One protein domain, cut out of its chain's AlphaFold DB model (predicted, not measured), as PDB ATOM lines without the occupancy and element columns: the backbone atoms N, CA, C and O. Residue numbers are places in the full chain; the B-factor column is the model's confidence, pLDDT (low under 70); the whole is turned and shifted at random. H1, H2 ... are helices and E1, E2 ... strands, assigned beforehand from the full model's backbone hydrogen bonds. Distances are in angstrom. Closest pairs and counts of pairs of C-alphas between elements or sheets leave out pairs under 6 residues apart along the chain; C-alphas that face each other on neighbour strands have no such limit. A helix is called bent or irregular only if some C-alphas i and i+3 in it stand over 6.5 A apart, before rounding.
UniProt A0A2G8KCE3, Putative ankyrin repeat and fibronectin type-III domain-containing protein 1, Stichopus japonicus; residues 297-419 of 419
ATOM      1  N   SER A 297     230.755 203.946 125.102       46.38
ATOM      2  CA  SER A 297     230.898 202.789 125.987       46.38
ATOM      3  C   SER A 297     231.365 203.238 127.375       46.38
ATOM      4  O   SER A 297     232.175 204.158 127.467       46.38
ATOM      5  N   LEU A 298     230.922 202.554 128.439       49.09
ATOM      6  CA  LEU A 298     231.427 202.716 129.814       49.09
ATOM      7  C   LEU A 298     232.968 202.740 129.892       49.09
ATOM      8  O   LEU A 298     233.518 203.315 130.818       49.09
ATOM      9  N   LYS A 299     233.684 202.200 128.893       41.06
ATOM     10  CA  LYS A 299     235.144 202.345 128.758       41.06
ATOM     11  C   LYS A 299     235.646 203.795 128.655       41.06
ATOM     12  O   LYS A 299     236.765 204.048 129.079       41.06
ATOM     13  N   ASN A 300     234.850 204.742 128.154       50.69
ATOM     14  CA  ASN A 300     235.237 206.158 128.086       50.69
ATOM     15  C   ASN A 300     235.052 206.904 129.418       50.69
ATOM     16  O   ASN A 300     235.614 207.982 129.567       50.69
ATOM     17  N   PHE A 301     234.337 206.331 130.393       46.28
ATOM     18  CA  PHE A 301     234.341 206.830 131.777       46.28
ATOM     19  C   PHE A 301     235.657 206.513 132.509       46.28
ATOM     20  O   PHE A 301     235.964 207.152 133.507       46.28
ATOM     21  N   PHE A 302     236.437 205.546 132.009       43.28
ATOM     22  CA  PHE A 302     237.719 205.120 132.586       43.28
ATOM     23  C   PHE A 302     238.938 205.629 131.803       43.28
ATOM     24  O   PHE A 302     240.056 205.168 132.039       43.28
ATOM     25  N   GLN A 303     238.759 206.567 130.867       46.25
ATOM     26  CA  GLN A 303     239.898 207.332 130.360       46.25
ATOM     27  C   GLN A 303     240.385 208.255 131.479       46.25
ATOM     28  O   GLN A 303     239.572 208.866 132.170       46.25
ATOM     29  N   SER A 304     241.706 208.316 131.680       45.53
ATOM     30  CA  SER A 304     242.355 209.219 132.637       45.53
ATOM     31  C   SER A 304     241.712 210.600 132.555       45.53
ATOM     32  O   SER A 304     241.638 211.152 131.454       45.53
ATOM     33  N   ALA A 305     241.218 211.093 133.696       51.78
ATOM     34  CA  ALA A 305     240.422 212.308 133.780       51.78
ATOM     35  C   ALA A 305     241.046 213.427 132.926       51.78
ATOM     36  O   ALA A 305     242.270 213.613 132.960       51.78
ATOM     37  N   PRO A 306     240.241 214.152 132.135       57.53
ATOM     38  CA  PRO A 306     240.742 215.283 131.373       57.53
ATOM     39  C   PRO A 306     241.437 216.253 132.324       57.53
ATOM     40  O   PRO A 306     240.932 216.538 133.411       57.53
ATOM     41  N   LYS A 307     242.641 216.693 131.944       68.06
ATOM     42  CA  LYS A 307     243.504 217.526 132.786       68.06
ATOM     43  C   LYS A 307     242.943 218.943 132.844       68.06
ATOM     44  O   LYS A 307     243.427 219.831 132.152       68.06
ATOM     45  N   PHE A 308     241.906 219.139 133.648       85.00
ATOM     46  CA  PHE A 308     241.476 220.473 134.030       85.00
ATOM     47  C   PHE A 308     242.588 221.172 134.803       85.00
ATOM     48  O   PHE A 308     243.347 220.544 135.552       85.00
ATOM     49  N   GLN A 309     242.686 222.482 134.616       85.12
ATOM     50  CA  GLN A 309     243.710 223.272 135.270       85.12
ATOM     51  C   GLN A 309     243.374 223.446 136.754       85.12
ATOM     52  O   GLN A 309     242.369 224.055 137.104       85.12
ATOM     53  N   LYS A 310     244.242 222.930 137.632       81.12
ATOM     54  CA  LYS A 310     244.112 223.083 139.095       81.12
ATOM     55  C   LYS A 310     244.770 224.351 139.629       81.12
ATOM     56  O   LYS A 310     244.304 224.943 140.593       81.12
ATOM     57  N   HIS A 311     245.878 224.750 139.011       82.44
ATOM     58  CA  HIS A 311     246.682 225.889 139.440       82.44
ATOM     59  C   HIS A 311     246.740 226.908 138.313       82.44
ATOM     60  O   HIS A 311     247.344 226.650 137.274       82.44
ATOM     61  N   LEU A 312     246.096 228.052 138.511       85.56
ATOM     62  CA  LEU A 312     246.046 229.105 137.508       85.56
ATOM     63  C   LEU A 312     247.313 229.953 137.595       85.56
ATOM     64  O   LEU A 312     247.748 230.332 138.682       85.56
ATOM     65  N   LYS A 313     247.908 230.231 136.438       86.00
ATOM     66  CA  LYS A 313     248.942 231.255 136.288       86.00
ATOM     67  C   LYS A 313     248.311 232.470 135.614       86.00
ATOM     68  O   LYS A 313     247.111 232.501 135.361       86.00
ATOM     69  N   ARG A 314     249.118 233.488 135.330       83.56
ATOM     70  CA  ARG A 314     248.682 234.597 134.484       83.56
ATOM     71  C   ARG A 314     248.416 234.069 133.075       83.56
ATOM     72  O   ARG A 314     249.299 233.455 132.487       83.56
ATOM     73  N   GLY A 315     247.206 234.288 132.574       87.88
ATOM     74  CA  GLY A 315     246.753 233.745 131.299       87.88
ATOM     75  C   GLY A 315     245.248 233.908 131.111       87.88
ATOM     76  O   GLY A 315     244.564 234.547 131.913       87.88
ATOM     77  N   ILE A 316     244.737 233.326 130.033       88.62
ATOM     78  CA  ILE A 316     243.331 233.341 129.643       88.62
ATOM     79  C   ILE A 316     242.789 231.929 129.786       88.62
ATOM     80  O   ILE A 316     243.288 230.988 129.170       88.62
ATOM     81  N   TYR A 317     241.734 231.800 130.581       90.75
ATOM     82  CA  TYR A 317     241.127 230.527 130.938       90.75
ATOM     83  C   TYR A 317     239.635 230.544 130.619       90.75
ATOM     84  O   TYR A 317     238.972 231.574 130.730       90.75
ATOM     85  N   LEU A 318     239.105 229.381 130.250       91.56
ATOM     86  CA  LEU A 318     237.676 229.124 130.140       91.56
ATOM     87  C   LEU A 318     237.268 228.187 131.270       91.56
ATOM     88  O   LEU A 318     237.763 227.064 131.364       91.56
ATOM     89  N   ALA A 319     236.362 228.660 132.117       90.94
ATOM     90  CA  ALA A 319     235.721 227.858 133.146       90.94
ATOM     91  C   ALA A 319     234.290 227.526 132.714       90.94
ATOM     92  O   ALA A 319     233.590 228.387 132.179       90.94
ATOM     93  N   THR A 320     233.833 226.300 132.967       89.56
ATOM     94  CA  THR A 320     232.431 225.918 132.749       89.56
ATOM     95  C   THR A 320     231.778 225.564 134.072       89.56
ATOM     96  O   THR A 320     232.171 224.608 134.735       89.56
ATOM     97  N   ILE A 321     230.749 226.327 134.436       87.69
ATOM     98  CA  ILE A 321     229.943 226.084 135.631       87.69
ATOM     99  C   ILE A 321     228.680 225.352 135.192       87.69
ATOM    100  O   ILE A 321     227.772 225.944 134.613       87.69
ATOM    101  N   LEU A 322     228.632 224.053 135.471       80.44
ATOM    102  CA  LEU A 322     227.416 223.263 135.341       80.44
ATOM    103  C   LEU A 322     226.744 223.207 136.708       80.44
ATOM    104  O   LEU A 322     227.410 223.007 137.719       80.44
ATOM    105  N   TYR A 323     225.430 223.357 136.754       75.69
ATOM    106  CA  TYR A 323     224.671 223.214 137.988       75.69
ATOM    107  C   TYR A 323     223.418 222.386 137.722       75.69
ATOM    108  O   TYR A 323     222.854 222.396 136.627       75.69
ATOM    109  N   HIS A 324     222.984 221.656 138.740       66.81
ATOM    110  CA  HIS A 324     221.712 220.950 138.749       66.81
ATOM    111  C   HIS A 324     221.012 221.278 140.065       66.81
ATOM    112  O   HIS A 324     221.611 221.149 141.132       66.81
ATOM    113  N   GLU A 325     219.758 221.729 139.981       71.00
ATOM    114  CA  GLU A 325     219.012 222.288 141.118       71.00
ATOM    115  C   GLU A 325     219.776 223.448 141.782       71.00
ATOM    116  O   GLU A 325     219.901 224.506 141.159       71.00
ATOM    117  N   ASP A 326     220.295 223.235 142.994       63.09
ATOM    118  CA  ASP A 326     221.054 224.204 143.797       63.09
ATOM    119  C   ASP A 326     222.507 223.755 144.039       63.09
ATOM    120  O   ASP A 326     223.195 224.271 144.919       63.09
ATOM    121  N   ARG A 327     222.993 222.766 143.278       57.28
ATOM    122  CA  ARG A 327     224.362 222.253 143.405       57.28
ATOM    123  C   ARG A 327     225.167 222.558 142.156       57.28
ATOM    124  O   ARG A 327     224.746 222.242 141.044       57.28
ATOM    125  N   ILE A 328     226.353 223.123 142.359       76.81
ATOM    126  CA  ILE A 328     227.369 223.225 141.314       76.81
ATOM    127  C   ILE A 328     227.965 221.833 141.122       76.81
ATOM    128  O   ILE A 328     228.380 221.182 142.080       76.81
ATOM    129  N   MET A 329     227.982 221.371 139.879       76.75
ATOM    130  CA  MET A 329     228.684 220.158 139.506       76.75
ATOM    131  C   MET A 329     230.164 220.476 139.346       76.75
ATOM    132  O   MET A 329     230.557 221.361 138.587       76.75
ATOM    133  N   VAL A 330     230.973 219.724 140.074       79.00
ATOM    134  CA  VAL A 330     232.430 219.802 140.070       79.00
ATOM    135  C   VAL A 330     233.011 218.531 139.456       79.00
ATOM    136  O   VAL A 330     232.312 217.539 139.237       79.00
ATOM    137  N   THR A 331     234.297 218.569 139.126       77.31
ATOM    138  CA  THR A 331     235.051 217.389 138.702       77.31
ATOM    139  C   THR A 331     235.095 216.352 139.827       77.31
ATOM    140  O   THR A 331     234.780 216.643 140.977       77.31
ATOM    141  N   THR A 332     235.559 215.135 139.531       74.44
ATOM    142  CA  THR A 332     235.763 214.072 140.539       74.44
ATOM    143  C   THR A 332     236.759 214.433 141.645       74.44
ATOM    144  O   THR A 332     236.946 213.661 142.576       74.44
ATOM    145  N   GLU A 333     237.444 215.565 141.510       76.75
ATOM    146  CA  GLU A 333     238.402 216.088 142.476       76.75
ATOM    147  C   GLU A 333     237.872 217.358 143.160       76.75
ATOM    148  O   GLU A 333     238.667 218.103 143.717       76.75
ATOM    149  N   ASP A 334     236.572 217.645 143.074       80.12
ATOM    150  CA  ASP A 334     235.905 218.820 143.655       80.12
ATOM    151  C   ASP A 334     236.375 220.187 143.112       80.12
ATOM    152  O   ASP A 334     236.310 221.206 143.797       80.12
ATOM    153  N   HIS A 335     236.814 220.240 141.848       81.00
ATOM    154  CA  HIS A 335     237.207 221.490 141.178       81.00
ATOM    155  C   HIS A 335     236.215 221.895 140.080       81.00
ATOM    156  O   HIS A 335     235.524 221.057 139.504       81.00
ATOM    157  N   ILE A 336     236.177 223.181 139.727       86.50
ATOM    158  CA  ILE A 336     235.447 223.644 138.538       86.50
ATOM    159  C   ILE A 336     236.206 223.183 137.275       86.50
ATOM    160  O   ILE A 336     237.435 223.279 137.239       86.50
ATOM    161  N   PRO A 337     235.509 222.699 136.231       89.50
ATOM    162  CA  PRO A 337     236.088 222.463 134.910       89.50
ATOM    163  C   PRO A 337     236.744 223.726 134.333       89.50
ATOM    164  O   PRO A 337     236.043 224.642 133.906       89.50
ATOM    165  N   ILE A 338     238.078 223.781 134.312       91.00
ATOM    166  CA  ILE A 338     238.843 224.917 133.774       91.00
ATOM    167  C   ILE A 338     239.830 224.435 132.713       91.00
ATOM    168  O   ILE A 338     240.582 223.486 132.939       91.00
ATOM    169  N   VAL A 339     239.850 225.116 131.571       91.81
ATOM    170  CA  VAL A 339     240.768 224.870 130.454       91.81
ATOM    171  C   VAL A 339     241.514 226.156 130.128       91.81
ATOM    172  O   VAL A 339     240.917 227.226 130.021       91.81
ATOM    173  N   GLU A 340     242.829 226.056 129.971       91.06
ATOM    174  CA  GLU A 340     243.652 227.167 129.504       91.06
ATOM    175  C   GLU A 340     243.438 227.397 128.005       91.06
ATOM    176  O   GLU A 340     243.491 226.458 127.209       91.06
ATOM    177  N   ALA A 341     243.182 228.647 127.626       90.12
ATOM    178  CA  ALA A 341     243.083 229.060 126.233       90.12
ATOM    179  C   ALA A 341     244.401 229.667 125.734       90.12
ATOM    180  O   ALA A 341     244.851 229.324 124.645       90.12
ATOM    181  N   ASP A 342     245.033 230.556 126.503       87.25
ATOM    182  CA  ASP A 342     246.327 231.143 126.133       87.25
ATOM    183  C   ASP A 342     247.115 231.578 127.376       87.25
ATOM    184  O   ASP A 342     246.538 232.127 128.312       87.25
ATOM    185  N   GLU A 343     248.433 231.392 127.371       82.50
ATOM    186  CA  GLU A 343     249.339 231.917 128.405       82.50
ATOM    187  C   GLU A 343     249.554 233.433 128.238       82.50
ATOM    188  O   GLU A 343     249.831 234.151 129.198       82.50
ATOM    189  N   ASN A 344     249.393 233.943 127.011       79.75
ATOM    190  CA  ASN A 344     249.653 235.339 126.684       79.75
ATOM    191  C   ASN A 344     248.364 236.163 126.661       79.75
ATOM    192  O   ASN A 344     247.400 235.828 125.974       79.75
ATOM    193  N   PHE A 345     248.377 237.302 127.356       69.69
ATOM    194  CA  PHE A 345     247.275 238.261 127.342       69.69
ATOM    195  C   PHE A 345     247.464 239.273 126.192       69.69
ATOM    196  O   PHE A 345     248.396 240.081 126.250       69.69
ATOM    197  N   PRO A 346     246.640 239.254 125.122       72.06
ATOM    198  CA  PRO A 346     246.799 240.181 124.010       72.06
ATOM    199  C   PRO A 346     246.421 241.610 124.429       72.06
ATOM    200  O   PRO A 346     245.456 241.836 125.157       72.06
ATOM    201  N   SER A 347     247.154 242.602 123.917       65.81
ATOM    202  CA  SER A 347     246.965 244.022 124.258       65.81
ATOM    203  C   SER A 347     245.608 244.601 123.825       65.81
ATOM    204  O   SER A 347     245.187 245.620 124.363       65.81
ATOM    205  N   ASN A 348     244.900 243.951 122.892       70.25
ATOM    206  CA  ASN A 348     243.585 244.363 122.388       70.25
ATOM    207  C   ASN A 348     242.526 243.251 122.547       70.25
ATOM    208  O   ASN A 348     241.885 242.830 121.585       70.25
ATOM    209  N   TYR A 349     242.339 242.762 123.775       74.06
ATOM    210  CA  TYR A 349     241.410 241.664 124.075       74.06
ATOM    211  C   TYR A 349     239.927 242.016 123.857       74.06
ATOM    212  O   TYR A 349     239.104 241.123 123.685       74.06
ATOM    213  N   GLN A 350     239.554 243.301 123.849       77.44
ATOM    214  CA  GLN A 350     238.147 243.711 123.829       77.44
ATOM    215  C   GLN A 350     237.438 243.348 122.517       77.44
ATOM    216  O   GLN A 350     236.284 242.921 122.537       77.44
ATOM    217  N   GLN A 351     238.115 243.465 121.370       78.56
ATOM    218  CA  GLN A 351     237.532 243.070 120.082       78.56
ATOM    219  C   GLN A 351     237.375 241.552 119.959       78.56
ATOM    220  O   GLN A 351     236.358 241.075 119.451       78.56
ATOM    221  N   ASP A 352     238.356 240.797 120.450       84.50
ATOM    222  CA  ASP A 352     238.309 239.336 120.442       84.50
ATOM    223  C   ASP A 352     237.290 238.797 121.436       84.50
ATOM    224  O   ASP A 352     236.576 237.851 121.123       84.50
ATOM    225  N   PHE A 353     237.118 239.464 122.574       83.06
ATOM    226  CA  PHE A 353     236.046 239.167 123.507       83.06
ATOM    227  C   PHE A 353     234.661 239.389 122.879       83.06
ATOM    228  O   PHE A 353     233.805 238.508 122.936       83.06
ATOM    229  N   LEU A 354     234.436 240.530 122.215       80.06
ATOM    230  CA  LEU A 354     233.173 240.799 121.516       80.06
ATOM    231  C   LEU A 354     232.902 239.797 120.388       80.06
ATOM    232  O   LEU A 354     231.747 239.456 120.131       80.06
ATOM    233  N   TRP A 355     233.946 239.332 119.700       86.44
ATOM    234  CA  TRP A 355     233.833 238.243 118.733       86.44
ATOM    235  C   TRP A 355     233.463 236.925 119.422       86.44
ATOM    236  O   TRP A 355     232.524 236.259 118.993       86.44
ATOM    237  N   PHE A 356     234.132 236.585 120.521       88.88
ATOM    238  CA  PHE A 356     233.897 235.342 121.247       88.88
ATOM    239  C   PHE A 356     232.496 235.299 121.877       88.88
ATOM    240  O   PHE A 356     231.847 234.260 121.861       88.88
ATOM    241  N   MET A 357     231.949 236.445 122.298       77.31
ATOM    242  CA  MET A 357     230.538 236.564 122.692       77.31
ATOM    243  C   MET A 357     229.556 236.190 121.576       77.31
ATOM    244  O   MET A 357     228.458 235.720 121.870       77.31
ATOM    245  N   LYS A 358     229.917 236.404 120.305       78.81
ATOM    246  CA  LYS A 358     229.092 235.974 119.165       78.81
ATOM    247  C   LYS A 358     229.207 234.467 118.958       78.81
ATOM    248  O   LYS A 358     228.183 233.822 118.784       78.81
ATOM    249  N   VAL A 359     230.421 233.918 119.057       83.31
ATOM    250  CA  VAL A 359     230.662 232.462 119.024       83.31
ATOM    251  C   VAL A 359     229.875 231.750 120.125       83.31
ATOM    252  O   VAL A 359     229.284 230.707 119.881       83.31
ATOM    253  N   ALA A 360     229.772 232.359 121.308       81.81
ATOM    254  CA  ALA A 360     228.995 231.836 122.429       81.81
ATOM    255  C   ALA A 360     227.476 231.751 122.183       81.81
ATOM    256  O   ALA A 360     226.729 231.300 123.048       81.81
ATOM    257  N   LYS A 361     226.991 232.225 121.029       74.56
ATOM    258  CA  LYS A 361     225.603 232.049 120.576       74.56
ATOM    259  C   LYS A 361     225.447 230.944 119.535       74.56
ATOM    260  O   LYS A 361     224.320 230.636 119.173       74.56
ATOM    261  N   THR A 362     226.551 230.356 119.089       79.31
ATOM    262  CA  THR A 362     226.622 229.346 118.030       79.31
ATOM    263  C   THR A 362     227.610 228.253 118.438       79.31
ATOM    264  O   THR A 362     228.564 227.953 117.719       79.31
ATOM    265  N   TRP A 363     227.436 227.682 119.636       80.56
ATOM    266  CA  TRP A 363     228.358 226.668 120.160       80.56
ATOM    267  C   TRP A 363     228.459 225.424 119.269       80.56
ATOM    268  O   TRP A 363     229.519 224.807 119.195       80.56
ATOM    269  N   GLU A 364     227.383 225.082 118.560       77.62
ATOM    270  CA  GLU A 364     227.349 223.978 117.595       77.62
ATOM    271  C   GLU A 364     228.280 224.187 116.388       77.62
ATOM    272  O   GLU A 364     228.753 223.214 115.802       77.62
ATOM    273  N   ASP A 365     228.616 225.439 116.066       81.81
ATOM    274  CA  ASP A 365     229.470 225.791 114.928       81.81
ATOM    275  C   ASP A 365     230.964 225.845 115.291       81.81
ATOM    276  O   ASP A 365     231.803 226.085 114.423       81.81
ATOM    277  N   VAL A 366     231.341 225.626 116.557       85.38
ATOM    278  CA  VAL A 366     232.727 225.793 117.038       85.38
ATOM    279  C   VAL A 366     233.724 224.939 116.255       85.38
ATOM    280  O   VAL A 366     234.786 225.434 115.876       85.38
ATOM    281  N   ASP A 367     233.395 223.675 115.980       82.69
ATOM    282  CA  ASP A 367     234.273 222.773 115.225       82.69
ATOM    283  C   ASP A 367     234.461 223.221 113.769       82.69
ATOM    284  O   ASP A 367     235.567 223.116 113.225       82.69
ATOM    285  N   LEU A 368     233.406 223.765 113.155       81.06
ATOM    286  CA  LEU A 368     233.448 224.324 111.803       81.06
ATOM    287  C   LEU A 368     234.313 225.588 111.778       81.06
ATOM    288  O   LEU A 368     235.296 225.645 111.043       81.06
ATOM    289  N   LEU A 369     234.021 226.542 112.668       84.12
ATOM    290  CA  LEU A 369     234.773 227.791 112.807       84.12
ATOM    291  C   LEU A 369     236.261 227.532 113.062       84.12
ATOM    292  O   LEU A 369     237.113 228.219 112.504       84.12
ATOM    293  N   ARG A 370     236.586 226.533 113.889       87.12
ATOM    294  CA  ARG A 370     237.968 226.133 114.175       87.12
ATOM    295  C   ARG A 370     238.672 225.606 112.928       87.12
ATOM    296  O   ARG A 370     239.813 225.978 112.662       87.12
ATOM    297  N   THR A 371     237.994 224.752 112.166       80.31
ATOM    298  CA  THR A 371     238.537 224.149 110.943       80.31
ATOM    299  C   THR A 371     238.808 225.224 109.889       80.31
ATOM    300  O   THR A 371     239.927 225.314 109.383       80.31
ATOM    301  N   ASP A 372     237.854 226.121 109.647       78.19
ATOM    302  CA  ASP A 372     237.998 227.221 108.682       78.19
ATOM    303  C   ASP A 372     239.122 228.190 109.070       78.19
ATOM    304  O   ASP A 372     239.948 228.596 108.242       78.19
ATOM    305  N   LEU A 373     239.213 228.514 110.361       81.94
ATOM    306  CA  LEU A 373     240.253 229.395 110.879       81.94
ATOM    307  C   LEU A 373     241.645 228.752 110.802       81.94
ATOM    308  O   LEU A 373     242.629 229.460 110.604       81.94
ATOM    309  N   SER A 374     241.731 227.422 110.906       76.44
ATOM    310  CA  SER A 374     242.979 226.671 110.724       76.44
ATOM    311  C   SER A 374     243.410 226.538 109.257       76.44
ATOM    312  O   SER A 374     244.603 226.441 108.979       76.44
ATOM    313  N   HIS A 375     242.461 226.572 108.314       73.88
ATOM    314  CA  HIS A 375     242.736 226.557 106.873       73.88
ATOM    315  C   HIS A 375     243.141 227.924 106.319       73.88
ATOM    316  O   HIS A 375     243.786 228.009 105.272       73.88
ATOM    317  N   SER A 376     242.796 228.995 107.026       69.56
ATOM    318  CA  SER A 376     243.309 230.326 106.741       69.56
ATOM    319  C   SER A 376     244.812 230.352 107.049       69.56
ATOM    320  O   SER A 376     245.196 230.404 108.212       69.56
ATOM    321  N   ASN A 377     245.682 230.360 106.029       61.84
ATOM    322  CA  ASN A 377     247.155 230.460 106.152       61.84
ATOM    323  C   ASN A 377     247.648 231.813 106.743       61.84
ATOM    324  O   ASN A 377     248.745 232.283 106.442       61.84
ATOM    325  N   SER A 378     246.831 232.485 107.556       72.56
ATOM    326  CA  SER A 378     247.118 233.776 108.167       72.56
ATOM    327  C   SER A 378     247.918 233.596 109.452       72.56
ATOM    328  O   SER A 378     247.440 233.027 110.430       72.56
ATOM    329  N   SER A 379     249.124 234.159 109.487       74.38
ATOM    330  CA  SER A 379     249.977 234.216 110.681       74.38
ATOM    331  C   SER A 379     249.601 235.355 111.642       74.38
ATOM    332  O   SER A 379     250.414 235.764 112.469       74.38
ATOM    333  N   SER A 380     248.395 235.921 111.518       84.12
ATOM    334  CA  SER A 380     247.936 237.011 112.382       84.12
ATOM    335  C   SER A 380     247.756 236.532 113.824       84.12
ATOM    336  O   SER A 380     247.066 235.543 114.076       84.12
ATOM    337  N   ALA A 381     248.313 237.276 114.785       81.75
ATOM    338  CA  ALA A 381     248.185 236.980 116.214       81.75
ATOM    339  C   ALA A 381     246.716 236.857 116.662       81.75
ATOM    340  O   ALA A 381     246.387 235.993 117.469       81.75
ATOM    341  N   THR A 382     245.820 237.656 116.076       84.19
ATOM    342  CA  THR A 382     244.373 237.596 116.324       84.19
ATOM    343  C   THR A 382     243.761 236.272 115.863       84.19
ATOM    344  O   THR A 382     242.966 235.671 116.579       84.19
ATOM    345  N   VAL A 383     244.136 235.792 114.672       85.69
ATOM    346  CA  VAL A 383     243.641 234.520 114.118       85.69
ATOM    347  C   VAL A 383     244.120 233.353 114.979       85.69
ATOM    348  O   VAL A 383     243.326 232.491 115.348       85.69
ATOM    349  N   LEU A 384     245.395 233.373 115.377       87.00
ATOM    350  CA  LEU A 384     245.977 232.364 116.262       87.00
ATOM    351  C   LEU A 384     245.290 232.342 117.635       87.00
ATOM    352  O   LEU A 384     244.926 231.271 118.117       87.00
ATOM    353  N   PHE A 385     245.058 233.511 118.236       88.44
ATOM    354  CA  PHE A 385     244.379 233.628 119.527       88.44
ATOM    355  C   PHE A 385     242.931 233.116 119.471       88.44
ATOM    356  O   PHE A 385     242.510 232.311 120.302       88.44
ATOM    357  N   ARG A 386     242.172 233.499 118.440       90.50
ATOM    358  CA  ARG A 386     240.803 233.002 118.227       90.50
ATOM    359  C   ARG A 386     240.756 231.492 118.008       90.50
ATOM    360  O   ARG A 386     239.858 230.833 118.525       90.50
ATOM    361  N   ASN A 387     241.735 230.933 117.298       90.06
ATOM    362  CA  ASN A 387     241.833 229.488 117.096       90.06
ATOM    363  C   ASN A 387     242.109 228.743 118.413       90.06
ATOM    364  O   ASN A 387     241.526 227.687 118.669       90.06
ATOM    365  N   LYS A 388     242.943 229.316 119.288       91.00
ATOM    366  CA  LYS A 388     243.164 228.791 120.640       91.00
ATOM    367  C   LYS A 388     241.892 228.828 121.491       91.00
ATOM    368  O   LYS A 388     241.556 227.816 122.101       91.00
ATOM    369  N   LEU A 389     241.133 229.929 121.461       92.00
ATOM    370  CA  LEU A 389     239.832 230.023 122.138       92.00
ATOM    371  C   LEU A 389     238.853 228.944 121.651       92.00
ATOM    372  O   LEU A 389     238.269 228.237 122.469       92.00
ATOM    373  N   LEU A 390     238.710 228.760 120.334       93.56
ATOM    374  CA  LEU A 390     237.848 227.711 119.768       93.56
ATOM    375  C   LEU A 390     238.332 226.307 120.138       93.56
ATOM    376  O   LEU A 390     237.524 225.423 120.409       93.56
ATOM    377  N   SER A 391     239.646 226.099 120.189       93.12
ATOM    378  CA  SER A 391     240.234 224.824 120.602       93.12
ATOM    379  C   SER A 391     239.950 224.511 122.070       93.12
ATOM    380  O   SER A 391     239.616 223.369 122.387       93.12
ATOM    381  N   ALA A 392     240.014 225.512 122.950       93.25
ATOM    382  CA  ALA A 392     239.659 225.370 124.358       93.25
ATOM    383  C   ALA A 392     238.159 225.069 124.543       93.25
ATOM    384  O   ALA A 392     237.807 224.181 125.319       93.25
ATOM    385  N   VAL A 393     237.279 225.724 123.776       94.06
ATOM    386  CA  VAL A 393     235.832 225.427 123.767       94.06
ATOM    387  C   VAL A 393     235.557 224.004 123.287       94.06
ATOM    388  O   VAL A 393     234.866 223.258 123.975       94.06
ATOM    389  N   ALA A 394     236.135 223.593 122.156       91.44
ATOM    390  CA  ALA A 394     235.971 222.237 121.631       91.44
ATOM    391  C   ALA A 394     236.482 221.180 122.625       91.44
ATOM    392  O   ALA A 394     235.900 220.099 122.766       91.44
ATOM    393  N   HIS A 395     237.557 221.493 123.357       90.19
ATOM    394  CA  HIS A 395     238.052 220.639 124.428       90.19
ATOM    395  C   HIS A 395     237.028 220.507 125.562       90.19
ATOM    396  O   HIS A 395     236.688 219.381 125.930       90.19
ATOM    397  N   LEU A 396     236.478 221.623 126.053       90.06
ATOM    398  CA  LEU A 396     235.420 221.634 127.070       90.06
ATOM    399  C   LEU A 396     234.177 220.853 126.620       90.06
ATOM    400  O   LEU A 396     233.704 219.997 127.364       90.06
ATOM    401  N   GLN A 397     233.692 221.074 125.395       88.06
ATOM    402  CA  GLN A 397     232.525 220.370 124.848       88.06
ATOM    403  C   GLN A 397     232.740 218.853 124.795       88.06
ATOM    404  O   GLN A 397     231.868 218.062 125.169       88.06
ATOM    405  N   SER A 398     233.928 218.432 124.354       87.00
ATOM    406  CA  SER A 398     234.303 217.020 124.270       87.00
ATOM    407  C   SER A 398     234.360 216.361 125.649       87.00
ATOM    408  O   SER A 398     233.809 215.275 125.846       87.00
ATOM    409  N   VAL A 399     234.997 217.042 126.603       83.31
ATOM    410  CA  VAL A 399     235.247 216.555 127.959       83.31
ATOM    411  C   VAL A 399     233.973 216.505 128.797       83.31
ATOM    412  O   VAL A 399     233.700 215.492 129.439       83.31
ATOM    413  N   LEU A 400     233.174 217.570 128.769       83.19
ATOM    414  CA  LEU A 400     231.918 217.652 129.514       83.19
ATOM    415  C   LEU A 400     230.798 216.855 128.843       83.19
ATOM    416  O   LEU A 400     229.764 216.611 129.456       83.19
ATOM    417  N   CYS A 401     231.006 216.422 127.594       82.94
ATOM    418  CA  CYS A 401     229.990 215.788 126.758       82.94
ATOM    419  C   CYS A 401     228.734 216.661 126.578       82.94
ATOM    420  O   CYS A 401     227.625 216.137 126.466       82.94
ATOM    421  N   VAL A 402     228.917 217.981 126.503       76.56
ATOM    422  CA  VAL A 402     227.855 218.970 126.292       76.56
ATOM    423  C   VAL A 402     228.249 219.861 125.117       76.56
ATOM    424  O   VAL A 402     229.357 220.380 125.081       76.56
ATOM    425  N   GLN A 403     227.353 220.022 124.142       79.25
ATOM    426  CA  GLN A 403     227.585 220.907 122.994       79.25
ATOM    427  C   GLN A 403     227.323 222.374 123.351       79.25
ATOM    428  O   GLN A 403     228.111 223.243 123.001       79.25
ATOM    429  N   ASP A 404     226.255 222.649 124.095       79.12
ATOM    430  CA  ASP A 404     225.920 223.993 124.561       79.12
ATOM    431  C   ASP A 404     226.582 224.282 125.918       79.12
ATOM    432  O   ASP A 404     226.141 223.783 126.953       79.12
ATOM    433  N   LEU A 405     227.645 225.088 125.923       81.50
ATOM    434  CA  LEU A 405     228.331 225.487 127.160       81.50
ATOM    435  C   LEU A 405     227.599 226.606 127.925       81.50
ATOM    436  O   LEU A 405     228.108 227.096 128.933       81.50
ATOM    437  N   GLY A 406     226.410 227.008 127.474       79.75
ATOM    438  CA  GLY A 406     225.567 227.994 128.129       79.75
ATOM    439  C   GLY A 406     225.974 229.430 127.813       79.75
ATOM    440  O   GLY A 406     226.417 229.764 126.711       79.75
ATOM    441  N   GLN A 407     225.768 230.326 128.775       79.00
ATOM    442  CA  GLN A 407     226.054 231.746 128.595       79.00
ATOM    443  C   GLN A 407     227.511 232.064 128.932       79.00
ATOM    444  O   GLN A 407     228.036 231.638 129.957       79.00
ATOM    445  N   LEU A 408     228.149 232.858 128.073       83.62
ATOM    446  CA  LEU A 408     229.488 233.367 128.328       83.62
ATOM    447  C   LEU A 408     229.427 234.558 129.288       83.62
ATOM    448  O   LEU A 408     228.815 235.581 128.978       83.62
ATOM    449  N   TYR A 409     230.131 234.431 130.406       79.06
ATOM    450  CA  TYR A 409     230.415 235.518 131.337       79.06
ATOM    451  C   TYR A 409     231.894 235.877 131.236       79.06
ATOM    452  O   TYR A 409     232.740 235.007 131.030       79.06
ATOM    453  N   PHE A 410     232.204 237.163 131.363       80.25
ATOM    454  CA  PHE A 410     233.572 237.658 131.321       80.25
ATOM    455  C   PHE A 410     233.818 238.597 132.476       80.25
ATOM    456  O   PHE A 410     233.168 239.635 132.597       80.25
ATOM    457  N   GLU A 411     234.791 238.223 133.290       75.94
ATOM    458  CA  GLU A 411     235.262 239.011 134.407       75.94
ATOM    459  C   GLU A 411     236.792 238.961 134.404       75.94
ATOM    460  O   GLU A 411     237.375 237.884 134.546       75.94
ATOM    461  N   PRO A 412     237.470 240.095 134.177       74.44
ATOM    462  CA  PRO A 412     238.916 240.123 134.202       74.44
ATOM    463  C   PRO A 412     239.414 240.157 135.655       74.44
ATOM    464  O   PRO A 412     239.146 241.105 136.395       74.44
ATOM    465  N   ILE A 413     240.159 239.128 136.056       76.19
ATOM    466  CA  ILE A 413     240.725 239.002 137.404       76.19
ATOM    467  C   ILE A 413     242.079 239.720 137.441       76.19
ATOM    468  O   ILE A 413     242.920 239.487 136.578       76.19
ATOM    469  N   ARG A 414     242.286 240.596 138.432       71.44
ATOM    470  CA  ARG A 414     243.533 241.359 138.621       71.44
ATOM    471  C   ARG A 414     244.398 240.729 139.708       71.44
ATOM    472  O   ARG A 414     243.875 240.360 140.758       71.44
ATOM    473  N   ASP A 415     245.704 240.661 139.479       69.50
ATOM    474  CA  ASP A 415     246.696 240.338 140.504       69.50
ATOM    475  C   ASP A 415     247.291 241.622 141.131       69.50
ATOM    476  O   ASP A 415     246.917 242.749 140.789       69.50
ATOM    477  N   ASN A 416     248.233 241.467 142.070       65.44
ATOM    478  CA  ASN A 416     248.921 242.587 142.733       65.44
ATOM    479  C   ASN A 416     249.756 243.466 141.774       65.44
ATOM    480  O   ASN A 416     250.253 244.515 142.185       65.44
ATOM    481  N   HIS A 417     249.925 243.057 140.515       57.00
ATOM    482  CA  HIS A 417     250.623 243.781 139.456       57.00
ATOM    483  C   HIS A 417     249.664 244.383 138.408       57.00
ATOM    484  O   HIS A 417     250.136 245.018 137.463       57.00
ATOM    485  N   GLY A 418     248.340 244.248 138.578       59.53
ATOM    486  CA  GLY A 418     247.316 244.793 137.680       59.53
ATOM    487  C   GLY A 418     246.479 243.714 136.986       59.53
ATOM    488  O   GLY A 418     246.295 242.627 137.521       59.53
ATOM    489  N   LEU A 419     245.907 244.044 135.819       50.59
ATOM    490  CA  LEU A 419     245.299 243.048 134.918       50.59
ATOM    491  C   LEU A 419     246.355 242.083 134.386       50.59
ATOM    492  O   LEU A 419     247.473 242.575 134.096       50.59
TER     493      LEU A 419
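What this domain is: This is residues 297 to 419 of the 419 residues of the protein "Putative ankyrin repeat and fibronectin type-III domain-containing protein 1" of Stichopus japonicus (UniProt A0A2G8KCE3). One long helix, H4, runs through the middle, with the small sheet of E1 and E4 over one side and H3 packed on the other, while H2 lies toward H4's first residues. A strand hairpin, E2 and E3, continues outward from E1, residues 297 to 304 with H1 stick out, and after H4 the chain folds back in a stretch with no named element, residues 401 to 419. The printed part has 123 residues, with four named helices and four named strands in the order H1 E1 E2 E3 E4 H2 H3 H4; both two-stranded sheets, E1 - E4 and E2 - E3, are antiparallel, and the class is mixed, helices and strands. It is compact, with a radius of gyration of the C-alphas of 15.4 A and spans of 41 by 39 by 27 A.

How they stand to each other: E1, residues 316 to 319, and E4, residues 338 to 342, are antiparallel neighbours at 156 degrees; N 318 and O 339 are within hydrogen-bond range at 2.8 A, as are N 339 and O 318 at 2.9 A. H4, residues 381 to 400, has 11 pairs of C-alphas within 8 A of E4, the closest being those of Ala 341 and Leu 389, 5.3 A apart. H3, residues 363 to 375, touches H4, the closest C-alphas being those of Arg 370 and Leu 390 at 5.8 A; the two form a helical hairpin, opposite ways at a steep tilt of 42 degrees. H2, residues 349 to 359, only just touches H4, with 3 pairs of C-alphas within 8 A and through H4 residues 382 to 386 alone; the closest C-alphas, of Asp 352 and Arg 386, are 7.2 A apart. H2 and H3 are close but not clearly touching. E1 runs on into E2, residues 322 to 324, across a break of 2 residues at 17 degrees. E2 and E3, residues 327 to 329, form an antiparallel hairpin, with N 329 and O 322 2.8 A apart. H1, residues 298 to 302, touches no helix. Every O i to N i+4 pair is within hydrogen-bond range in H4, against 6 of 7 in H2, 7 of 9 in H3 and 0 of 1 in H1, where 2 of 2 O i to N i+3 pairs are.

Where its parts are: E4 is 12.4 A long, from C-alpha 338 at (238.843, 224.917, 133.774). H4 measures 28.5 A and ends at C-alpha 400, (231.918, 217.652, 129.514). H3 measures 19.6 A and is irregular, C-alphas 364 and 367 being 7.4 A apart; H2 measures 15.0 A. H1 begins at C-alpha 298, (231.427, 202.716, 129.814).

The domain as a whole: The C-alphas of Ser 297 and His 417, the two farthest apart, are 47.4 A apart. The printed part has no cut, and the link from H1 to E1 is long, with 13 residues. The mean pLDDT of the printed part is 77.9; residues 297 to 307 and 415 to 419 are among those under 70.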